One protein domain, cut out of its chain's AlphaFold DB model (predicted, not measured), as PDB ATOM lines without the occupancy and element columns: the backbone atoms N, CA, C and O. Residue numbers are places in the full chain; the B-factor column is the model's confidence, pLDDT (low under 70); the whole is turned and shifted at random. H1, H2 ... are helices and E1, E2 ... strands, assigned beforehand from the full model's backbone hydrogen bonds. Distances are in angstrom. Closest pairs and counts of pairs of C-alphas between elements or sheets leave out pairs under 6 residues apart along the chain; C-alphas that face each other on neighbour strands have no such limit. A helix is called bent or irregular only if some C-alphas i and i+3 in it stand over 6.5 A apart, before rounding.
ATOM      1  N   ALA A   4     112.227  22.789  10.138       91.12
ATOM      2  CA  ALA A   4     110.792  22.610  10.368       91.12
ATOM      3  C   ALA A   4     110.444  21.239  10.963       91.12
ATOM      4  O   ALA A   4     109.462  21.119  11.691       91.12
ATOM      5  N   PHE A   5     111.247  20.212  10.678       90.94
ATOM      6  CA  PHE A   5     110.948  18.832  11.063       90.94
ATOM      7  C   PHE A   5     110.689  18.638  12.572       90.94
ATOM      8  O   PHE A   5     109.687  18.005  12.902       90.94
ATOM      9  N   PRO A   6     111.491  19.203  13.501       93.88
ATOM     10  CA  PRO A   6     111.210  19.108  14.936       93.88
ATOM     11  C   PRO A   6     109.870  19.740  15.339       93.88
ATOM     12  O   PRO A   6     109.139  19.143  16.122       93.88
ATOM     13  N   TYR A   7     109.503  20.888  14.760       93.94
ATOM     14  CA  TYR A   7     108.221  21.552  15.045       93.94
ATOM     15  C   TYR A   7     107.030  20.737  14.534       93.94
ATOM     16  O   TYR A   7     106.017  20.613  15.216       93.94
ATOM     17  N   ILE A   8     107.163  20.127  13.353       93.50
ATOM     18  CA  ILE A   8     106.158  19.193  12.828       93.50
ATOM     19  C   ILE A   8     106.050  17.971  13.751       93.50
ATOM     20  O   ILE A   8     104.947  17.500  14.023       93.50
ATOM     21  N   ALA A   9     107.181  17.470  14.260       93.69
ATOM     22  CA  ALA A   9     107.208  16.313  15.145       93.69
ATOM     23  C   ALA A   9     106.524  16.577  16.498       93.69
ATOM     24  O   ALA A   9     105.782  15.720  16.986       93.69
ATOM     25  N   ASP A  10     106.712  17.770  17.064       94.69
ATOM     26  CA  ASP A  10     106.051  18.200  18.302       94.69
ATOM     27  C   ASP A  10     104.532  18.402  18.130       94.69
ATOM     28  O   ASP A  10     103.787  18.319  19.118       94.69
ATOM     29  N   GLY A  11     104.078  18.572  16.882       94.56
ATOM     30  CA  GLY A  11     102.707  18.887  16.494       94.56
ATOM     31  C   GLY A  11     102.470  20.397  16.409       94.56
ATOM     32  O   GLY A  11     103.081  21.176  17.134       94.56
ATOM     33  N   ILE A  12     101.555  20.815  15.531       96.19
ATOM     34  CA  ILE A  12     101.197  22.228  15.324       96.19
ATOM     35  C   ILE A  12      99.674  22.334  15.349       96.19
ATOM     36  O   ILE A  12      98.994  22.097  14.346       96.19
ATOM     37  N   SER A  13      99.135  22.630  16.529       94.81
ATOM     38  CA  SER A  13      97.698  22.561  16.818       94.81
ATOM     39  C   SER A  13      96.859  23.521  15.970       94.81
ATOM     40  O   SER A  13      95.791  23.154  15.487       94.81
ATOM     41  N   GLU A  14      97.398  24.706  15.702       95.19
ATOM     42  CA  GLU A  14      96.803  25.820  14.963       95.19
ATOM     43  C   GLU A  14      96.477  25.435  13.518       95.19
ATOM     44  O   GLU A  14      95.522  25.928  12.923       95.19
ATOM     45  N   ILE A  15      97.262  24.512  12.963       94.69
ATOM     46  CA  ILE A  15      97.092  23.980  11.613       94.69
ATOM     47  C   ILE A  15      96.748  22.484  11.617       94.69
ATOM     48  O   ILE A  15      96.794  21.825  10.579       94.69
ATOM     49  N   GLY A  16      96.356  21.948  12.775       94.69
ATOM     50  CA  GLY A  16      95.866  20.582  12.949       94.69
ATOM     51  C   GLY A  16      96.912  19.482  12.767       94.69
ATOM     52  O   GLY A  16      96.529  18.322  12.618       94.69
ATOM     53  N   VAL A  17      98.207  19.811  12.748       96.00
ATOM     54  CA  VAL A  17      99.285  18.822  12.613       96.00
ATOM     55  C   VAL A  17      99.382  18.029  13.918       96.00
ATOM     56  O   VAL A  17      99.689  18.620  14.958       96.00
ATOM     57  N   PRO A  18      99.125  16.708  13.901       93.88
ATOM     58  CA  PRO A  18      99.201  15.898  15.104       93.88
ATOM     59  C   PRO A  18     100.650  15.750  15.563       93.88
ATOM     60  O   PRO A  18     101.575  15.693  14.751       93.88
ATOM     61  N   ARG A  19     100.842  15.620  16.875       94.62
ATOM     62  CA  ARG A  19     102.139  15.263  17.449       94.62
ATOM     63  C   ARG A  19     102.557  13.867  16.980       94.62
ATOM     64  O   ARG A  19     101.757  12.933  17.006       94.62
ATOM     65  N   THR A  20     103.823  13.724  16.599       92.06
ATOM     66  CA  THR A  20     104.437  12.446  16.197       92.06
ATOM     67  C   THR A  20     105.639  12.050  17.063       92.06
ATOM     68  O   THR A  20     106.158  10.951  16.897       92.06
ATOM     69  N   ASP A  21     106.055  12.881  18.027       94.19
ATOM     70  CA  ASP A  21     107.022  12.527  19.078       94.19
ATOM     71  C   ASP A  21     106.564  13.062  20.461       94.19
ATOM     72  O   ASP A  21     106.431  14.274  20.627       94.19
ATOM     73  N   PRO A  22     106.313  12.206  21.476       95.19
ATOM     74  CA  PRO A  22     106.292  10.748  21.388       95.19
ATOM     75  C   PRO A  22     105.147  10.238  20.506       95.19
ATOM     76  O   PRO A  22     104.053  10.799  20.495       95.19
ATOM     77  N   MET A  23     105.396   9.123  19.829       91.88
ATOM     78  CA  MET A  23     104.392   8.344  19.114       91.88
ATOM     79  C   MET A  23     103.956   7.178  19.993       91.88
ATOM     80  O   MET A  23     104.802   6.417  20.455       91.88
ATOM     81  N   ASN A  24     102.656   7.030  20.224       92.81
ATOM     82  CA  ASN A  24     102.116   5.928  21.014       92.81
ATOM     83  C   ASN A  24     101.333   4.984  20.108       92.81
ATOM     84  O   ASN A  24     100.569   5.432  19.252       92.81
ATOM     85  N   PHE A  25     101.500   3.691  20.339       91.00
ATOM     86  CA  PHE A  25     100.703   2.642  19.739       91.00
ATOM     87  C   PHE A  25     100.170   1.731  20.827       91.00
ATOM     88  O   PHE A  25     100.850   1.453  21.816       91.00
ATOM     89  N   GLU A  26      98.962   1.248  20.605       92.81
ATOM     90  CA  GLU A  26      98.266   0.378  21.533       92.81
ATOM     91  C   GLU A  26      97.840  -0.885  20.805       92.81
ATOM     92  O   GLU A  26      97.410  -0.836  19.650       92.81
ATOM     93  N   ASN A  27      97.945  -2.012  21.504       91.38
ATOM     94  CA  ASN A  27      97.426  -3.303  21.065       91.38
ATOM     95  C   ASN A  27      97.916  -3.754  19.677       91.38
ATOM     96  O   ASN A  27      97.174  -4.406  18.936       91.38
ATOM     97  N   ILE A  28      99.174  -3.468  19.323       88.62
ATOM     98  CA  ILE A  28      99.768  -4.035  18.107       88.62
ATOM     99  C   ILE A  28      99.912  -5.536  18.339       88.62
ATOM    100  O   ILE A  28     100.617  -5.961  19.249       88.62
ATOM    101  N   THR A  29      99.248  -6.347  17.524       87.12
ATOM    102  CA  THR A  29      99.375  -7.804  17.576       87.12
ATOM    103  C   THR A  29      99.957  -8.296  16.269       87.12
ATOM    104  O   THR A  29      99.505  -7.910  15.197       87.12
ATOM    105  N   MET A  30     100.972  -9.138  16.377       84.50
ATOM    106  CA  MET A  30     101.757  -9.655  15.268       84.50
ATOM    107  C   MET A  30     101.764 -11.170  15.419       84.50
ATOM    108  O   MET A  30     102.014 -11.703  16.503       84.50
ATOM    109  N   TRP A  31     101.394 -11.870  14.358       77.31
ATOM    110  CA  TRP A  31     101.247 -13.319  14.365       77.31
ATOM    111  C   TRP A  31     101.779 -13.887  13.059       77.31
ATOM    112  O   TRP A  31     101.770 -13.214  12.031       77.31
ATOM    113  N   THR A  32     102.226 -15.137  13.099       67.75
ATOM    114  CA  THR A  32     102.527 -15.897  11.886       67.75
ATOM    115  C   THR A  32     101.533 -17.039  11.768       67.75
ATOM    116  O   THR A  32     101.248 -17.734  12.746       67.75
ATOM    117  N   GLU A  33     100.996 -17.247  10.567       67.38
ATOM    118  CA  GLU A  33     100.035 -18.332  10.323       67.38
ATOM    119  C   GLU A  33     100.654 -19.720  10.547       67.38
ATOM    120  O   GLU A  33      99.953 -20.677  10.855       67.38
ATOM    121  N   GLN A  34     101.981 -19.822  10.445       64.38
ATOM    122  CA  GLN A  34     102.706 -21.089  10.478       64.38
ATOM    123  C   GLN A  34     102.957 -21.636  11.891       64.38
ATOM    124  O   GLN A  34     103.003 -22.851  12.049       64.38
ATOM    125  N   ASN A  35     103.109 -20.786  12.918       62.91
ATOM    126  CA  ASN A  35     103.645 -21.233  14.215       62.91
ATOM    127  C   ASN A  35     102.716 -21.054  15.422       62.91
ATOM    128  O   ASN A  35     103.151 -21.290  16.542       62.91
ATOM    129  N   SER A  36     101.439 -20.682  15.268       75.50
ATOM    130  CA  SER A  36     100.523 -20.415  16.408       75.50
ATOM    131  C   SER A  36     101.068 -19.406  17.439       75.50
ATOM    132  O   SER A  36     100.558 -19.297  18.551       75.50
ATOM    133  N   PHE A  37     102.116 -18.671  17.071       82.69
ATOM    134  CA  PHE A  37     102.818 -17.725  17.915       82.69
ATOM    135  C   PHE A  37     102.220 -16.335  17.725       82.69
ATOM    136  O   PHE A  37     102.022 -15.864  16.600       82.69
ATOM    137  N   ARG A  38     101.957 -15.676  18.845       87.00
ATOM    138  CA  ARG A  38     101.392 -14.340  18.930       87.00
ATOM    139  C   ARG A  38     102.312 -13.465  19.764       87.00
ATOM    140  O   ARG A  38     102.589 -13.758  20.925       87.00
ATOM    141  N   PHE A  39     102.732 -12.365  19.163       87.62
ATOM    142  CA  PHE A  39     103.445 -11.293  19.826       87.62
ATOM    143  C   PHE A  39     102.549 -10.067  19.883       87.62
ATOM    144  O   PHE A  39     102.147  -9.526  18.855       87.62
ATOM    145  N   THR A  40     102.218  -9.632  21.087       91.06
ATOM    146  CA  THR A  40     101.413  -8.443  21.320       91.06
ATOM    147  C   THR A  40     102.271  -7.397  22.008       91.06
ATOM    148  O   THR A  40     102.984  -7.694  22.962       91.06
ATOM    149  N   LEU A  41     102.169  -6.161  21.538       91.56
ATOM    150  CA  LEU A  41     102.647  -4.957  22.195       91.56
ATOM    151  C   LEU A  41     101.407  -4.206  22.690       91.56
ATOM    152  O   LEU A  41     100.813  -3.444  21.916       91.56
ATOM    153  N   PRO A  42     100.950  -4.440  23.939       94.31
ATOM    154  CA  PRO A  42      99.800  -3.728  24.491       94.31
ATOM    155  C   PRO A  42     100.027  -2.219  24.473       94.31
ATOM    156  O   PRO A  42      99.108  -1.459  24.182       94.31
ATOM    157  N   TYR A  43     101.272  -1.808  24.718       94.06
ATOM    158  CA  TYR A  43     101.705  -0.428  24.643       94.06
ATOM    159  C   TYR A  43     103.118  -0.337  24.069       94.06
ATOM    160  O   TYR A  43     104.038  -0.974  24.579       94.06
ATOM    161  N   LEU A  44     103.285   0.495  23.043       91.94
ATOM    162  CA  LEU A  44     104.568   0.890  22.471       91.94
ATOM    163  C   LEU A  44     104.625   2.413  22.406       91.94
ATOM    164  O   LEU A  44     103.829   3.042  21.716       91.94
ATOM    165  N   GLN A  45     105.622   3.004  23.051       94.62
ATOM    166  CA  GLN A  45     105.960   4.407  22.882       94.62
ATOM    167  C   GLN A  45     107.282   4.548  22.145       94.62
ATOM    168  O   GLN A  45     108.308   4.060  22.610       94.62
ATOM    169  N   ILE A  46     107.271   5.274  21.036       92.94
ATOM    170  CA  ILE A  46     108.463   5.641  20.279       92.94
ATOM    171  C   ILE A  46     108.768   7.114  20.522       92.94
ATOM    172  O   ILE A  46     107.910   7.978  20.368       92.94
ATOM    173  N   ARG A  47     110.013   7.402  20.895       94.25
ATOM    174  CA  ARG A  47     110.549   8.752  21.085       94.25
ATOM    175  C   ARG A  47     111.721   9.008  20.156       94.25
ATOM    176  O   ARG A  47     112.382   8.071  19.719       94.25
ATOM    177  N   GLY A  48     112.051  10.280  19.952       91.19
ATOM    178  CA  GLY A  48     113.275  10.699  19.265       91.19
ATOM    179  C   GLY A  48     113.072  11.136  17.818       91.19
ATOM    180  O   GLY A  48     114.037  11.597  17.211       91.19
ATOM    181  N   GLY A  49     111.840  11.069  17.304       88.69
ATOM    182  CA  GLY A  49     111.464  11.592  15.990       88.69
ATOM    183  C   GLY A  49     111.805  13.078  15.822       88.69
ATOM    184  O   GLY A  49     112.351  13.478  14.802       88.69
ATOM    185  N   ARG A  50     111.639  13.906  16.860       92.44
ATOM    186  CA  ARG A  50     112.006  15.336  16.801       92.44
ATOM    187  C   ARG A  50     113.503  15.589  16.607       92.44
ATOM    188  O   ARG A  50     113.903  16.699  16.283       92.44
ATOM    189  N   ARG A  51     114.346  14.576  16.843       92.06
ATOM    190  CA  ARG A  51     115.809  14.641  16.688       92.06
ATOM    191  C   ARG A  51     116.292  14.018  15.380       92.06
ATOM    192  O   ARG A  51     117.498  13.834  15.222       92.06
ATOM    193  N   CYS A  52     115.385  13.673  14.467       87.81
ATOM    194  CA  CYS A  52     115.780  13.167  13.164       87.81
ATOM    195  C   CYS A  52     116.585  14.215  12.386       87.81
ATOM    196  O   CYS A  52     116.229  15.398  12.315       87.81
ATOM    197  N   LYS A  53     117.660  13.757  11.753       90.00
ATOM    198  CA  LYS A  53     118.401  14.518  10.756       90.00
ATOM    199  C   LYS A  53     117.759  14.276   9.399       90.00
ATOM    200  O   LYS A  53     117.595  13.131   8.993       90.00
ATOM    201  N   VAL A  54     117.388  15.341   8.703       87.81
ATOM    202  CA  VAL A  54     116.930  15.281   7.316       87.81
ATOM    203  C   VAL A  54     118.161  15.064   6.445       87.81
ATOM    204  O   VAL A  54     118.975  15.966   6.278       87.81
ATOM    205  N   VAL A  55     118.300  13.848   5.925       87.31
ATOM    206  CA  VAL A  55     119.396  13.449   5.034       87.31
ATOM    207  C   VAL A  55     119.127  13.940   3.617       87.31
ATOM    208  O   VAL A  55     120.027  14.423   2.940       87.31
ATOM    209  N   GLU A  56     117.878  13.830   3.169       82.69
ATOM    210  CA  GLU A  56     117.469  14.259   1.836       82.69
ATOM    211  C   GLU A  56     116.031  14.762   1.877       82.69
ATOM    212  O   GLU A  56     115.159  14.131   2.476       82.69
ATOM    213  N   PHE A  57     115.773  15.879   1.205       84.00
ATOM    214  CA  PHE A  57     114.427  16.343   0.918       84.00
ATOM    215  C   PHE A  57     114.384  16.908  -0.495       84.00
ATOM    216  O   PHE A  57     115.059  17.890  -0.787       84.00
ATOM    217  N   ARG A  58     113.615  16.277  -1.383       82.25
ATOM    218  CA  ARG A  58     113.477  16.740  -2.767       82.25
ATOM    219  C   ARG A  58     112.127  16.380  -3.361       82.25
ATOM    220  O   ARG A  58     111.528  15.361  -3.017       82.25
ATOM    221  N   GLN A  59     111.697  17.183  -4.322       80.31
ATOM    222  CA  GLN A  59     110.543  16.881  -5.154       80.31
ATOM    223  C   GLN A  59     110.954  15.996  -6.337       80.31
ATOM    224  O   GLN A  59     111.907  16.294  -7.055       80.31
ATOM    225  N   LEU A  60     110.214  14.912  -6.550       78.38
ATOM    226  CA  LEU A  60     110.323  14.034  -7.711       78.38
ATOM    227  C   LEU A  60     109.303  14.512  -8.755       78.38
ATOM    228  O   LEU A  60     108.124  14.156  -8.701       78.38
ATOM    229  N   ARG A  61     109.743  15.406  -9.654       75.12
ATOM    230  CA  ARG A  61     108.875  16.106 -10.626       75.12
ATOM    231  C   ARG A  61     108.173  15.161 -11.605       75.12
ATOM    232  O   ARG A  61     107.061  15.442 -12.029       75.12
ATOM    233  N   ASP A  62     108.814  14.050 -11.931       76.50
ATOM    234  CA  ASP A  62     108.320  12.979 -12.799       76.50
ATOM    235  C   ASP A  62     107.220  12.124 -12.147       76.50
ATOM    236  O   ASP A  62     106.428  11.501 -12.848       76.50
ATOM    237  N   GLN A  63     107.153  12.104 -10.813       75.00
ATOM    238  CA  GLN A  63     106.289  11.199 -10.045       75.00
ATOM    239  C   GLN A  63     105.229  11.925  -9.211       75.00
ATOM    240  O   GLN A  63     104.484  11.278  -8.479       75.00
ATOM    241  N   SER A  64     105.161  13.262  -9.287       76.19
ATOM    242  CA  SER A  64     104.330  14.087  -8.389       76.19
ATOM    243  C   SER A  64     104.493  13.682  -6.915       76.19
ATOM    244  O   SER A  64     103.535  13.652  -6.145       76.19
ATOM    245  N   ALA A  65     105.725  13.330  -6.537       76.94
ATOM    246  CA  ALA A  65     106.050  12.729  -5.252       76.94
ATOM    247  C   ALA A  65     107.124  13.533  -4.519       76.94
ATOM    248  O   ALA A  65     107.899  14.284  -5.115       76.94
ATOM    249  N   LEU A  66     107.183  13.352  -3.204       80.19
ATOM    250  CA  LEU A  66     108.211  13.933  -2.349       80.19
ATOM    251  C   LEU A  66     109.078  12.824  -1.791       80.19
ATOM    252  O   LEU A  66     108.575  11.850  -1.231       80.19
ATOM    253  N   LYS A  67     110.388  12.999  -1.916       83.12
ATOM    254  CA  LYS A  67     111.363  12.128  -1.284       83.12
ATOM    255  C   LYS A  67     111.866  12.807  -0.023       83.12
ATOM    256  O   LYS A  67     112.450  13.885  -0.092       83.12
ATOM    257  N   LEU A  68     111.651  12.149   1.109       84.38
ATOM    258  CA  LEU A  68     112.181  12.534   2.406       84.38
ATOM    259  C   LEU A  68     112.960  11.347   2.974       84.38
ATOM    260  O   LEU A  68     112.378  10.292   3.214       84.38
ATOM    261  N   ILE A  69     114.262  11.523   3.183       84.25
ATOM    262  CA  ILE A  69     115.104  10.576   3.917       84.25
ATOM    263  C   ILE A  69     115.493  11.226   5.237       84.25
ATOM    264  O   ILE A  69     115.999  12.350   5.260       84.25
ATOM    265  N   VAL A  70     115.275  10.501   6.329       84.38
ATOM    266  CA  VAL A  70     115.611  10.935   7.682       84.38
ATOM    267  C   VAL A  70     116.419   9.867   8.411       84.38
ATOM    268  O   VAL A  70     116.158   8.678   8.258       84.38
ATOM    269  N   ASP A  71     117.386  10.303   9.211       87.06
ATOM    270  CA  ASP A  71     118.147   9.469  10.143       87.06
ATOM    271  C   ASP A  71     117.743   9.826  11.577       87.06
ATOM    272  O   ASP A  71     117.861  10.980  11.994       87.06
ATOM    273  N   CYS A  72     117.217   8.853  12.319       84.69
ATOM    274  CA  CYS A  72     116.486   9.090  13.556       84.69
ATOM    275  C   CYS A  72     117.033   8.256  14.726       84.69
ATOM    276  O   CYS A  72     117.037   7.022  14.654       84.69
ATOM    277  N   PRO A  73     117.382   8.888  15.864       90.00
ATOM    278  CA  PRO A  73     117.760   8.182  17.085       90.00
ATOM    279  C   PRO A  73     116.503   7.737  17.850       90.00
ATOM    280  O   PRO A  73     116.188   8.275  18.921       90.00
ATOM    281  N   LEU A  74     115.744   6.808  17.262       88.75
ATOM    282  CA  LEU A  74     114.484   6.339  17.830       88.75
ATOM    283  C   LEU A  74     114.725   5.440  19.045       88.75
ATOM    284  O   LEU A  74     115.637   4.611  19.084       88.75
ATOM    285  N   LEU A  75     113.868   5.612  20.043       90.81
ATOM    286  CA  LEU A  75     113.801   4.792  21.243       90.81
ATOM    287  C   LEU A  75     112.357   4.321  21.416       90.81
ATOM    288  O   LEU A  75     111.485   5.130  21.722       90.81
ATOM    289  N   GLY A  76     112.128   3.027  21.226       91.69
ATOM    290  CA  GLY A  76     110.888   2.337  21.546       91.69
ATOM    291  C   GLY A  76     110.925   1.779  22.969       91.69
ATOM    292  O   GLY A  76     111.864   1.080  23.338       91.69
ATOM    293  N   THR A  77     109.911   2.057  23.773       94.56
ATOM    294  CA  THR A  77     109.731   1.484  25.115       94.56
ATOM    295  C   THR A  77     108.302   1.023  25.285       94.56
ATOM    296  O   THR A  77     107.393   1.687  24.788       94.56
ATOM    297  N   GLY A  78     108.086  -0.054  26.024       94.12
ATOM    298  CA  GLY A  78     106.741  -0.542  26.265       94.12
ATOM    299  C   GLY A  78     106.725  -1.885  26.966       94.12
ATOM    300  O   GLY A  78     107.742  -2.327  27.504       94.12
ATOM    301  N   THR A  79     105.570  -2.533  26.905       93.69
ATOM    302  CA  THR A  79     105.366  -3.895  27.396       93.69
ATOM    303  C   THR A  79     105.090  -4.837  26.239       93.69
ATOM    304  O   THR A  79     104.548  -4.443  25.205       93.69
ATOM    305  N   TYR A  80     105.460  -6.098  26.407       91.06
ATOM    306  CA  TYR A  80     105.168  -7.139  25.441       91.06
ATOM    307  C   TYR A  80     104.486  -8.335  26.090       91.06
ATOM    308  O   TYR A  80     104.676  -8.615  27.272       91.06
ATOM    309  N   LYS A  81     103.747  -9.076  25.266       93.19
ATOM    310  CA  LYS A  81     103.205 -10.395  25.565       93.19
ATOM    311  C   LYS A  81     103.534 -11.350  24.423       93.19
ATOM    312  O   LYS A  81     103.217 -11.081  23.268       93.19
ATOM    313  N   LEU A  82     104.173 -12.458  24.754       90.12
ATOM    314  CA  LEU A  82     104.473 -13.574  23.869       90.12
ATOM    315  C   LEU A  82     103.602 -14.745  24.298       90.12
ATOM    316  O   LEU A  82     103.686 -15.174  25.446       90.12
ATOM    317  N   ASN A  83     102.792 -15.264  23.386       89.62
ATOM    318  CA  ASN A  83     101.952 -16.423  23.645       89.62
ATOM    319  C   ASN A  83     101.965 -17.375  22.445       89.62
ATOM    320  O   ASN A  83     101.903 -16.924  21.303       89.62
ATOM    321  N   GLY A  84     102.032 -18.680  22.691       85.81
ATOM    322  CA  GLY A  84     101.923 -19.714  21.661       85.81
ATOM    323  C   GLY A  84     103.151 -20.612  21.589       85.81
ATOM    324  O   GLY A  84     103.950 -20.661  22.522       85.81
ATOM    325  N   LYS A  85     103.310 -21.340  20.483       79.12
ATOM    326  CA  LYS A  85     104.416 -22.291  20.312       79.12
ATOM    327  C   LYS A  85     105.534 -21.716  19.451       79.12
ATOM    328  O   LYS A  85     105.305 -21.196  18.368       79.12
ATOM    329  N   MET A  86     106.771 -21.862  19.906       70.50
ATOM    330  CA  MET A  86     107.958 -21.642  19.087       70.50
ATOM    331  C   MET A  86     108.719 -22.960  18.985       70.50
ATOM    332  O   MET A  86     109.322 -23.419  19.956       70.50
ATOM    333  N   LEU A  87     108.687 -23.577  17.801       71.50
ATOM    334  CA  LEU A  87     109.193 -24.936  17.580       71.50
ATOM    335  C   LEU A  87     108.528 -25.933  18.551       71.50
ATOM    336  O   LEU A  87     107.325 -26.163  18.464       71.50
ATOM    337  N   ILE A  88     109.296 -26.509  19.478       76.00
ATOM    338  CA  ILE A  88     108.819 -27.453  20.500       76.00
ATOM    339  C   ILE A  88     108.526 -26.789  21.854       76.00
ATOM    340  O   ILE A  88     108.145 -27.479  22.795       76.00
ATOM    341  N   PHE A  89     108.724 -25.475  21.975       78.38
ATOM    342  CA  PHE A  89     108.554 -24.749  23.230       78.38
ATOM    343  C   PHE A  89     107.214 -24.023  23.272       78.38
ATOM    344  O   PHE A  89     106.890 -23.255  22.368       78.38
ATOM    345  N   ASP A  90     106.471 -24.222  24.356       85.19
ATOM    346  CA  ASP A  90     105.358 -23.354  24.725       85.19
ATOM    347  C   ASP A  90     105.904 -22.078  25.371       85.19
ATOM    348  O   ASP A  90     106.661 -22.124  26.344       85.19
ATOM    349  N   ILE A  91     105.539 -20.932  24.806       86.00
ATOM    350  CA  ILE A  91     105.914 -19.613  25.296       86.00
ATOM    351  C   ILE A  91     104.665 -18.942  25.852       86.00
ATOM    352  O   ILE A  91     103.681 -18.745  25.145       86.00
ATOM    353  N   ASP A  92     104.753 -18.549  27.116       91.19
ATOM    354  CA  ASP A  92     103.844 -17.604  27.749       91.19
ATOM    355  C   ASP A  92     104.693 -16.661  28.602       91.19
ATOM    356  O   ASP A  92     105.216 -17.037  29.658       91.19
ATOM    357  N   LYS A  93     104.986 -15.482  28.053       90.38
ATOM    358  CA  LYS A  93     105.904 -14.514  28.656       90.38
ATOM    359  C   LYS A  93     105.388 -13.106  28.469       90.38
ATOM    360  O   LYS A  93     104.974 -12.723  27.381       90.38
ATOM    361  N   GLU A  94     105.512 -12.320  29.522       94.88
ATOM    362  CA  GLU A  94     105.237 -10.894  29.518       94.88
ATOM    363  C   GLU A  94     106.423 -10.165  30.134       94.88
ATOM    364  O   GLU A  94     107.152 -10.723  30.961       94.88
ATOM    365  N   GLY A  95     106.636  -8.923  29.719       93.31
ATOM    366  CA  GLY A  95     107.675  -8.094  30.303       93.31
ATOM    367  C   GLY A  95     107.802  -6.739  29.636       93.31
ATOM    368  O   GLY A  95     107.073  -6.405  28.702       93.31
ATOM    369  N   ASP A  96     108.772  -5.976  30.115       93.50
ATOM    370  CA  ASP A  96     109.127  -4.686  29.544       93.50
ATOM    371  C   ASP A  96     110.156  -4.863  28.428       93.50
ATOM    372  O   ASP A  96     111.015  -5.749  28.475       93.50
ATOM    373  N   TYR A  97     110.116  -3.981  27.435       86.56
ATOM    374  CA  TYR A  97     111.161  -3.897  26.425       86.56
ATOM    375  C   TYR A  97     111.631  -2.464  26.213       86.56
ATOM    376  O   TYR A  97     110.910  -1.478  26.392       86.56
ATOM    377  N   LYS A  98     112.883  -2.371  25.773       87.12
ATOM    378  CA  LYS A  98     113.526  -1.141  25.336       87.12
ATOM    379  C   LYS A  98     114.264  -1.424  24.034       87.12
ATOM    380  O   LYS A  98     115.288  -2.097  24.032       87.12
ATOM    381  N   MET A  99     113.741  -0.901  22.935       82.44
ATOM    382  CA  MET A  99     114.336  -0.963  21.603       82.44
ATOM    383  C   MET A  99     114.973   0.379  21.277       82.44
ATOM    384  O   MET A  99     114.354   1.423  21.434       82.44
ATOM    385  N   GLN A 100     116.210   0.369  20.812       80.25
ATOM    386  CA  GLN A 100     116.883   1.558  20.292       80.25
ATOM    387  C   GLN A 100     117.181   1.309  18.821       80.25
ATOM    388  O   GLN A 100     117.413   0.159  18.452       80.25
ATOM    389  N   THR A 101     117.193   2.352  17.990       65.31
ATOM    390  CA  THR A 101     117.757   2.235  16.641       65.31
ATOM    391  C   THR A 101     119.221   1.818  16.772       65.31
ATOM    392  O   THR A 101     120.083   2.626  17.113       65.31
ATOM    393  N   ILE A 102     119.501   0.542  16.536       47.53
ATOM    394  CA  ILE A 102     120.848   0.033  16.302       47.53
ATOM    395  C   ILE A 102     120.983   0.029  14.776       47.53
ATOM    396  O   ILE A 102     120.096  -0.491  14.096       47.53
ATOM    397  N   GLN A 103     122.055   0.599  14.212       43.03
ATOM    398  CA  GLN A 103     122.472   0.229  12.845       43.03
ATOM    399  C   GLN A 103     122.392  -1.303  12.719       43.03
ATOM    400  O   GLN A 103     122.675  -1.966  13.716       43.03
ATOM    401  N   PRO A 104     121.972  -1.881  11.578       37.62
ATOM    402  CA  PRO A 104     121.409  -3.227  11.533       37.62
ATOM    403  C   PRO A 104     122.423  -4.275  12.001       37.62
ATOM    404  O   PRO A 104     123.199  -4.822  11.227       37.62
ATOM    405  N   LEU A 105     122.379  -4.574  13.295       30.75
ATOM    406  CA  LEU A 105     123.009  -5.718  13.920       30.75
ATOM    407  C   LEU A 105     121.937  -6.416  14.751       30.75
ATOM    408  O   LEU A 105     122.026  -6.541  15.968       30.75
ATOM    409  N   MET A 106     120.896  -6.882  14.064       29.69
ATOM    410  CA  MET A 106     120.005  -7.905  14.602       29.69
ATOM    411  C   MET A 106     120.721  -9.258  14.517       29.69
ATOM    412  O   MET A 106     120.354 -10.125  13.732       29.69
ATOM    413  N   ASN A 107     121.766  -9.433  15.327       28.78
ATOM    414  CA  ASN A 107     122.219 -10.758  15.733       28.78
ATOM    415  C   ASN A 107     121.422 -11.136  16.984       28.78
ATOM    416  O   ASN A 107     121.913 -11.030  18.104       28.78
ATOM    417  N   VAL A 108     120.166 -11.540  16.790       36.47
ATOM    418  CA  VAL A 108     119.368 -12.192  17.831       36.47
ATOM    419  C   VAL A 108     118.811 -13.480  17.236       36.47
ATOM    420  O   VAL A 108     118.194 -13.484  16.178       36.47
ATOM    421  N   PHE A 109     119.148 -14.578  17.901       33.28
ATOM    422  CA  PHE A 109     119.032 -15.972  17.492       33.28
ATOM    423  C   PHE A 109     117.677 -16.373  16.873       33.28
ATOM    424  O   PHE A 109     116.752 -16.742  17.587       33.28
ATOM    425  N   SER A 110     117.590 -16.429  15.541       38.53
ATOM    426  CA  SER A 110     116.723 -17.377  14.829       38.53
ATOM    427  C   SER A 110     117.227 -17.592  13.395       38.53
ATOM    428  O   SER A 110     117.845 -16.718  12.789       38.53
ATOM    429  N   LYS A 111     117.018 -18.799  12.858       35.94
ATOM    430  CA  LYS A 111     117.491 -19.215  11.525       35.94
ATOM    431  C   LYS A 111     116.654 -18.638  10.371       35.94
ATOM    432  O   LYS A 111     116.990 -18.898   9.219       35.94
ATOM    433  N   ASP A 112     115.595 -17.880  10.659       48.31
ATOM    434  CA  ASP A 112     114.589 -17.497   9.671       48.31
ATOM    435  C   ASP A 112     114.391 -15.974   9.610       48.31
ATOM    436  O   ASP A 112     113.661 -15.365  10.395       48.31
ATOM    437  N   LYS A 113     115.086 -15.339   8.658       45.34
ATOM    438  CA  LYS A 113     115.005 -13.890   8.413       45.34
ATOM    439  C   LYS A 113     113.601 -13.433   7.996       45.34
ATOM    440  O   LYS A 113     113.279 -12.265   8.197       45.34
ATOM    441  N   THR A 114     112.777 -14.314   7.423       52.31
ATOM    442  CA  THR A 114     111.447 -13.946   6.904       52.31
ATOM    443  C   THR A 114     110.465 -13.610   8.025       52.31
ATOM    444  O   THR A 114     109.709 -12.647   7.922       52.31
ATOM    445  N   THR A 115     110.553 -14.323   9.149       47.34
ATOM    446  CA  THR A 115     109.711 -14.095  10.329       47.34
ATOM    447  C   THR A 115     110.007 -12.756  11.012       47.34
ATOM    448  O   THR A 115     109.085 -12.084  11.465       47.34
ATOM    449  N   ILE A 116     111.276 -12.328  11.067       52.62
ATOM    450  CA  ILE A 116     111.659 -11.046  11.691       52.62
ATOM    451  C   ILE A 116     111.077  -9.867  10.909       52.62
ATOM    452  O   ILE A 116     110.559  -8.935  11.518       52.62
ATOM    453  N   LEU A 117     111.129  -9.925   9.574       50.09
ATOM    454  CA  LEU A 117     110.578  -8.877   8.717       50.09
ATOM    455  C   LEU A 117     109.055  -8.765   8.893       50.09
ATOM    456  O   LEU A 117     108.552  -7.675   9.135       50.09
ATOM    457  N   GLN A 118     108.341  -9.896   8.905       56.28
ATOM    458  CA  GLN A 118     106.884  -9.933   9.110       56.28
ATOM    459  C   GLN A 118     106.448  -9.385  10.476       56.28
ATOM    460  O   GLN A 118     105.399  -8.758  10.595       56.28
ATOM    461  N   ILE A 119     107.252  -9.619  11.515       60.84
ATOM    462  CA  ILE A 119     107.012  -9.086  12.859       60.84
ATOM    463  C   ILE A 119     107.408  -7.598  12.919       60.84
ATOM    464  O   ILE A 119     106.747  -6.832  13.591       60.84
ATOM    465  N   GLY A 120     108.434  -7.122  12.215       62.38
ATOM    466  CA  GLY A 120     108.788  -5.692  12.206       62.38
ATOM    467  C   GLY A 120     107.807  -4.803  11.429       62.38
ATOM    468  O   GLY A 120     107.536  -3.670  11.836       62.38
ATOM    469  N   GLU A 121     107.248  -5.328  10.336       75.38
ATOM    470  CA  GLU A 121     106.466  -4.574   9.349       75.38
ATOM    471  C   GLU A 121     105.308  -3.739   9.923       75.38
ATOM    472  O   GLU A 121     105.197  -2.566   9.548       75.38
ATOM    473  N   PRO A 122     104.452  -4.251  10.834       79.06
ATOM    474  CA  PRO A 122     103.347  -3.462  11.375       79.06
ATOM    475  C   PRO A 122     103.826  -2.196  12.089       79.06
ATOM    476  O   PRO A 122     103.223  -1.136  11.937       79.06
ATOM    477  N   ILE A 123     104.936  -2.286  12.828       80.12
ATOM    478  CA  ILE A 123     105.499  -1.150  13.565       80.12
ATOM    479  C   ILE A 123     106.075  -0.130  12.581       80.12
ATOM    480  O   ILE A 123     105.748   1.056  12.663       80.12
ATOM    481  N   GLU A 124     106.894  -0.581  11.630       78.69
ATOM    482  CA  GLU A 124     107.505   0.288  10.618       78.69
ATOM    483  C   GLU A 124     106.443   1.020   9.785       78.69
ATOM    484  O   GLU A 124     106.488   2.247   9.645       78.69
ATOM    485  N   SER A 125     105.429   0.294   9.307       78.31
ATOM    486  CA  SER A 125     104.312   0.845   8.534       78.31
ATOM    487  C   SER A 125     103.536   1.905   9.318       78.31
ATOM    488  O   SER A 125     103.223   2.980   8.796       78.31
ATOM    489  N   SER A 126     103.277   1.660  10.603       83.25
ATOM    490  CA  SER A 126     102.582   2.612  11.466       83.25
ATOM    491  C   SER A 126     103.386   3.894  11.720       83.25
ATOM    492  O   SER A 126     102.801   4.982  11.712       83.25
ATOM    493  N   ILE A 127     104.713   3.803  11.875       85.12
ATOM    494  CA  ILE A 127     105.596   4.979  11.978       85.12
ATOM    495  C   ILE A 127     105.524   5.811  10.693       85.12
ATOM    496  O   ILE A 127     105.276   7.019  10.750       85.12
ATOM    497  N   VAL A 128     105.690   5.164   9.535       84.56
ATOM    498  CA  VAL A 128     105.654   5.829   8.222       84.56
ATOM    499  C   VAL A 128     104.299   6.492   7.985       84.56
ATOM    500  O   VAL A 128     104.245   7.651   7.575       84.56
ATOM    501  N   LYS A 129     103.197   5.802   8.295       84.62
ATOM    502  CA  LYS A 129     101.835   6.329   8.144       84.62
ATOM    503  C   LYS A 129     101.598   7.571   9.002       84.62
ATOM    504  O   LYS A 129     101.030   8.545   8.513       84.62
ATOM    505  N   ASN A 130     102.035   7.557  10.260       86.25
ATOM    506  CA  ASN A 130     101.884   8.707  11.150       86.25
ATOM    507  C   ASN A 130     102.696   9.911  10.666       86.25
ATOM    508  O   ASN A 130     102.158  11.019  10.602       86.25
ATOM    509  N   LEU A 131     103.948   9.693  10.252       87.25
ATOM    510  CA  LEU A 131     104.776  10.746   9.666       87.25
ATOM    511  C   LEU A 131     104.142  11.313   8.388       87.25
ATOM    512  O   LEU A 131     104.017  12.528   8.243       87.25
ATOM    513  N   PHE A 132     103.698  10.442   7.479       86.00
ATOM    514  CA  PHE A 132     103.049  10.847   6.234       86.00
ATOM    515  C   PHE A 132     101.791  11.679   6.493       86.00
ATOM    516  O   PHE A 132     101.608  12.728   5.879       86.00
ATOM    517  N   ASN A 133     100.943  11.256   7.434       89.12
ATOM    518  CA  ASN A 133      99.741  11.998   7.799       89.12
ATOM    519  C   ASN A 133     100.074  13.390   8.351       89.12
ATOM    520  O   ASN A 133      99.449  14.364   7.935       89.12
ATOM    521  N   ALA A 134     101.073  13.506   9.232       91.06
ATOM    522  CA  ALA A 134     101.500  14.797   9.768       91.06
ATOM    523  C   ALA A 134     102.021  15.733   8.663       91.06
ATOM    524  O   ALA A 134     101.586  16.882   8.569       91.06
ATOM    525  N   LEU A 135     102.878  15.224   7.774       90.25
ATOM    526  CA  LEU A 135     103.409  15.993   6.645       90.25
ATOM    527  C   LEU A 135     102.315  16.390   5.650       90.25
ATOM    528  O   LEU A 135     102.309  17.523   5.178       90.25
ATOM    529  N   LYS A 136     101.358  15.503   5.366       90.50
ATOM    530  CA  LYS A 136     100.206  15.810   4.509       90.50
ATOM    531  C   LYS A 136      99.394  16.974   5.076       90.50
ATOM    532  O   LYS A 136      99.054  17.903   4.355       90.50
ATOM    533  N   VAL A 137      99.095  16.942   6.373       93.50
ATOM    534  CA  VAL A 137      98.339  18.007   7.050       93.50
ATOM    535  C   VAL A 137      99.106  19.333   7.044       93.50
ATOM    536  O   VAL A 137      98.489  20.381   6.841       93.50
ATOM    537  N   PHE A 138     100.427  19.278   7.231       93.12
ATOM    538  CA  PHE A 138     101.317  20.434   7.190       93.12
ATOM    539  C   PHE A 138     101.373  21.068   5.792       93.12
ATOM    540  O   PHE A 138     101.033  22.238   5.631       93.12
ATOM    541  N   PHE A 139     101.716  20.290   4.762       90.88
ATOM    542  CA  PHE A 139     101.875  20.795   3.394       90.88
ATOM    543  C   PHE A 139     100.557  21.158   2.702       90.88
ATOM    544  O   PHE A 139     100.563  21.889   1.719       90.88
ATOM    545  N   ASN A 140      99.411  20.731   3.238       91.88
ATOM    546  CA  ASN A 140      98.113  21.269   2.821       91.88
ATOM    547  C   ASN A 140      97.923  22.750   3.202       91.88
ATOM    548  O   ASN A 140      96.986  23.380   2.719       91.88
ATOM    549  N   ARG A 141      98.746  23.285   4.111       93.31
ATOM    550  CA  ARG A 141      98.621  24.650   4.645       93.31
ATOM    551  C   ARG A 141      99.874  25.492   4.458       93.31
ATOM    552  O   ARG A 141      99.764  26.712   4.430       93.31
ATOM    553  N   VAL A 142     101.035  24.858   4.326       90.94
ATOM    554  CA  VAL A 142     102.312  25.534   4.099       90.94
ATOM    555  C   VAL A 142     102.839  25.160   2.710       90.94
ATOM    556  O   VAL A 142     103.000  23.965   2.441       90.94
ATOM    557  N   PRO A 143     103.109  26.137   1.825       89.19
ATOM    558  CA  PRO A 143     103.651  25.876   0.498       89.19
ATOM    559  C   PRO A 143     104.978  25.127   0.570       89.19
ATOM    560  O   PRO A 143     105.895  25.498   1.299       89.19
ATOM    561  N   ILE A 144     105.105  24.067  -0.224       85.69
ATOM    562  CA  ILE A 144     106.313  23.243  -0.211       85.69
ATOM    563  C   ILE A 144     107.540  23.948  -0.795       85.69
ATOM    564  O   ILE A 144     108.669  23.622  -0.423       85.69
ATOM    565  N   ASP A 145     107.330  24.926  -1.674       85.94
ATOM    566  CA  ASP A 145     108.399  25.659  -2.355       85.94
ATOM    567  C   ASP A 145     109.317  26.398  -1.372       85.94
ATOM    568  O   ASP A 145     110.517  26.510  -1.619       85.94
TER     569      ASP A 145
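What this domain is: This is residues 4 to 145 of the 150 residues of an uncharacterized protein of Papilio machaon (UniProt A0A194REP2). One long helix, H2, lies over one face of a twisted four-strand sheet whose strands bend sharply, covering the side of E1 and E2; the sheet's other face is bare. A separate two-strand hairpin, E3 and E4, extends from the end of the sheet where E2 ends and E5 begins, its tip at residues 60 to 65 sticking out, and the small helix H1 packs on H2 residues 134 to 138. The 142 printed residues hold two named helices and six named strands, in the order H1, E1 to E6, H2, and the class is mixed; the larger sheet runs E1, E2, E5, E6, all antiparallel. The whole is loose, with a radius of gyration of the C-alphas of 17.9 A, and elongated, spanning 58 by 33 by 25 A.

Where its parts are: H1, residues 4 to 10, begins at C-alpha 4 (110.792, 22.610, 10.368). E1, residues 23 to 31, bends by 64 degrees at residue 26, and E2, residues 38 to 47, by 63 degrees at residue 42. E3 is residues 53 to 60 and E4 residues 65 to 71. E5, residues 75 to 86, is 27.2 A long and bends by 78 degrees at residue 83; E6, residues 89 to 100, is 27.7 A long and bends by 77 degrees at residue 92. H2, residues 113 to 139, is 37.4 A long and ends at C-alpha 139 (101.875, 20.795, 3.394); it has a kink of 38 degrees near residue 120 and is irregular, but only just, with C-alphas 119 and 122 at 6.9 A.

How they stand to each other: In the larger sheet, the hairpin E1 and E2 has N 25 and O 44 within hydrogen-bond range at 2.8 A. E2 and E5 have N 40 and O 81 at 2.8 A. The hairpin E5 and E6 has N 82 and O 93 at 2.8 A. H2 is on this sheet, making two layers, a helix on one face of a sheet, at a height over the sheet of 9.5 A. It lies over E1 and E2, only just slantwise to the strands, at 32 degrees to E1 on the local plane. The closest C-alphas of E1 and H2 are those of Met 30 and Ile 119, 5.8 A apart. H1 is not on the sheet; it touches H2 residues 134 to 138 alone, closest at the C-alphas of Ile 8 and Ala 134, 7.1 A, about perpendicular at 72 degrees, but only just. The hairpin E3 and E4 has N 58 and O 67 at 3.0 A; both strands are apart from H2. Every O i to N i+4 pair is within range in H1, and 21 of 23 are in H2.

The domain as a whole: The C-alphas farthest apart, Ile 88 and Asp 145, are 57.8 A apart. The printed part has no cut. The links H1 to E1 and E6 to H2 are long, 12 residues each, and residues 109 to 114 stand free. The mean pLDDT of the printed part is 81.2; residues 32 to 35 and 101 to 120 are under 70.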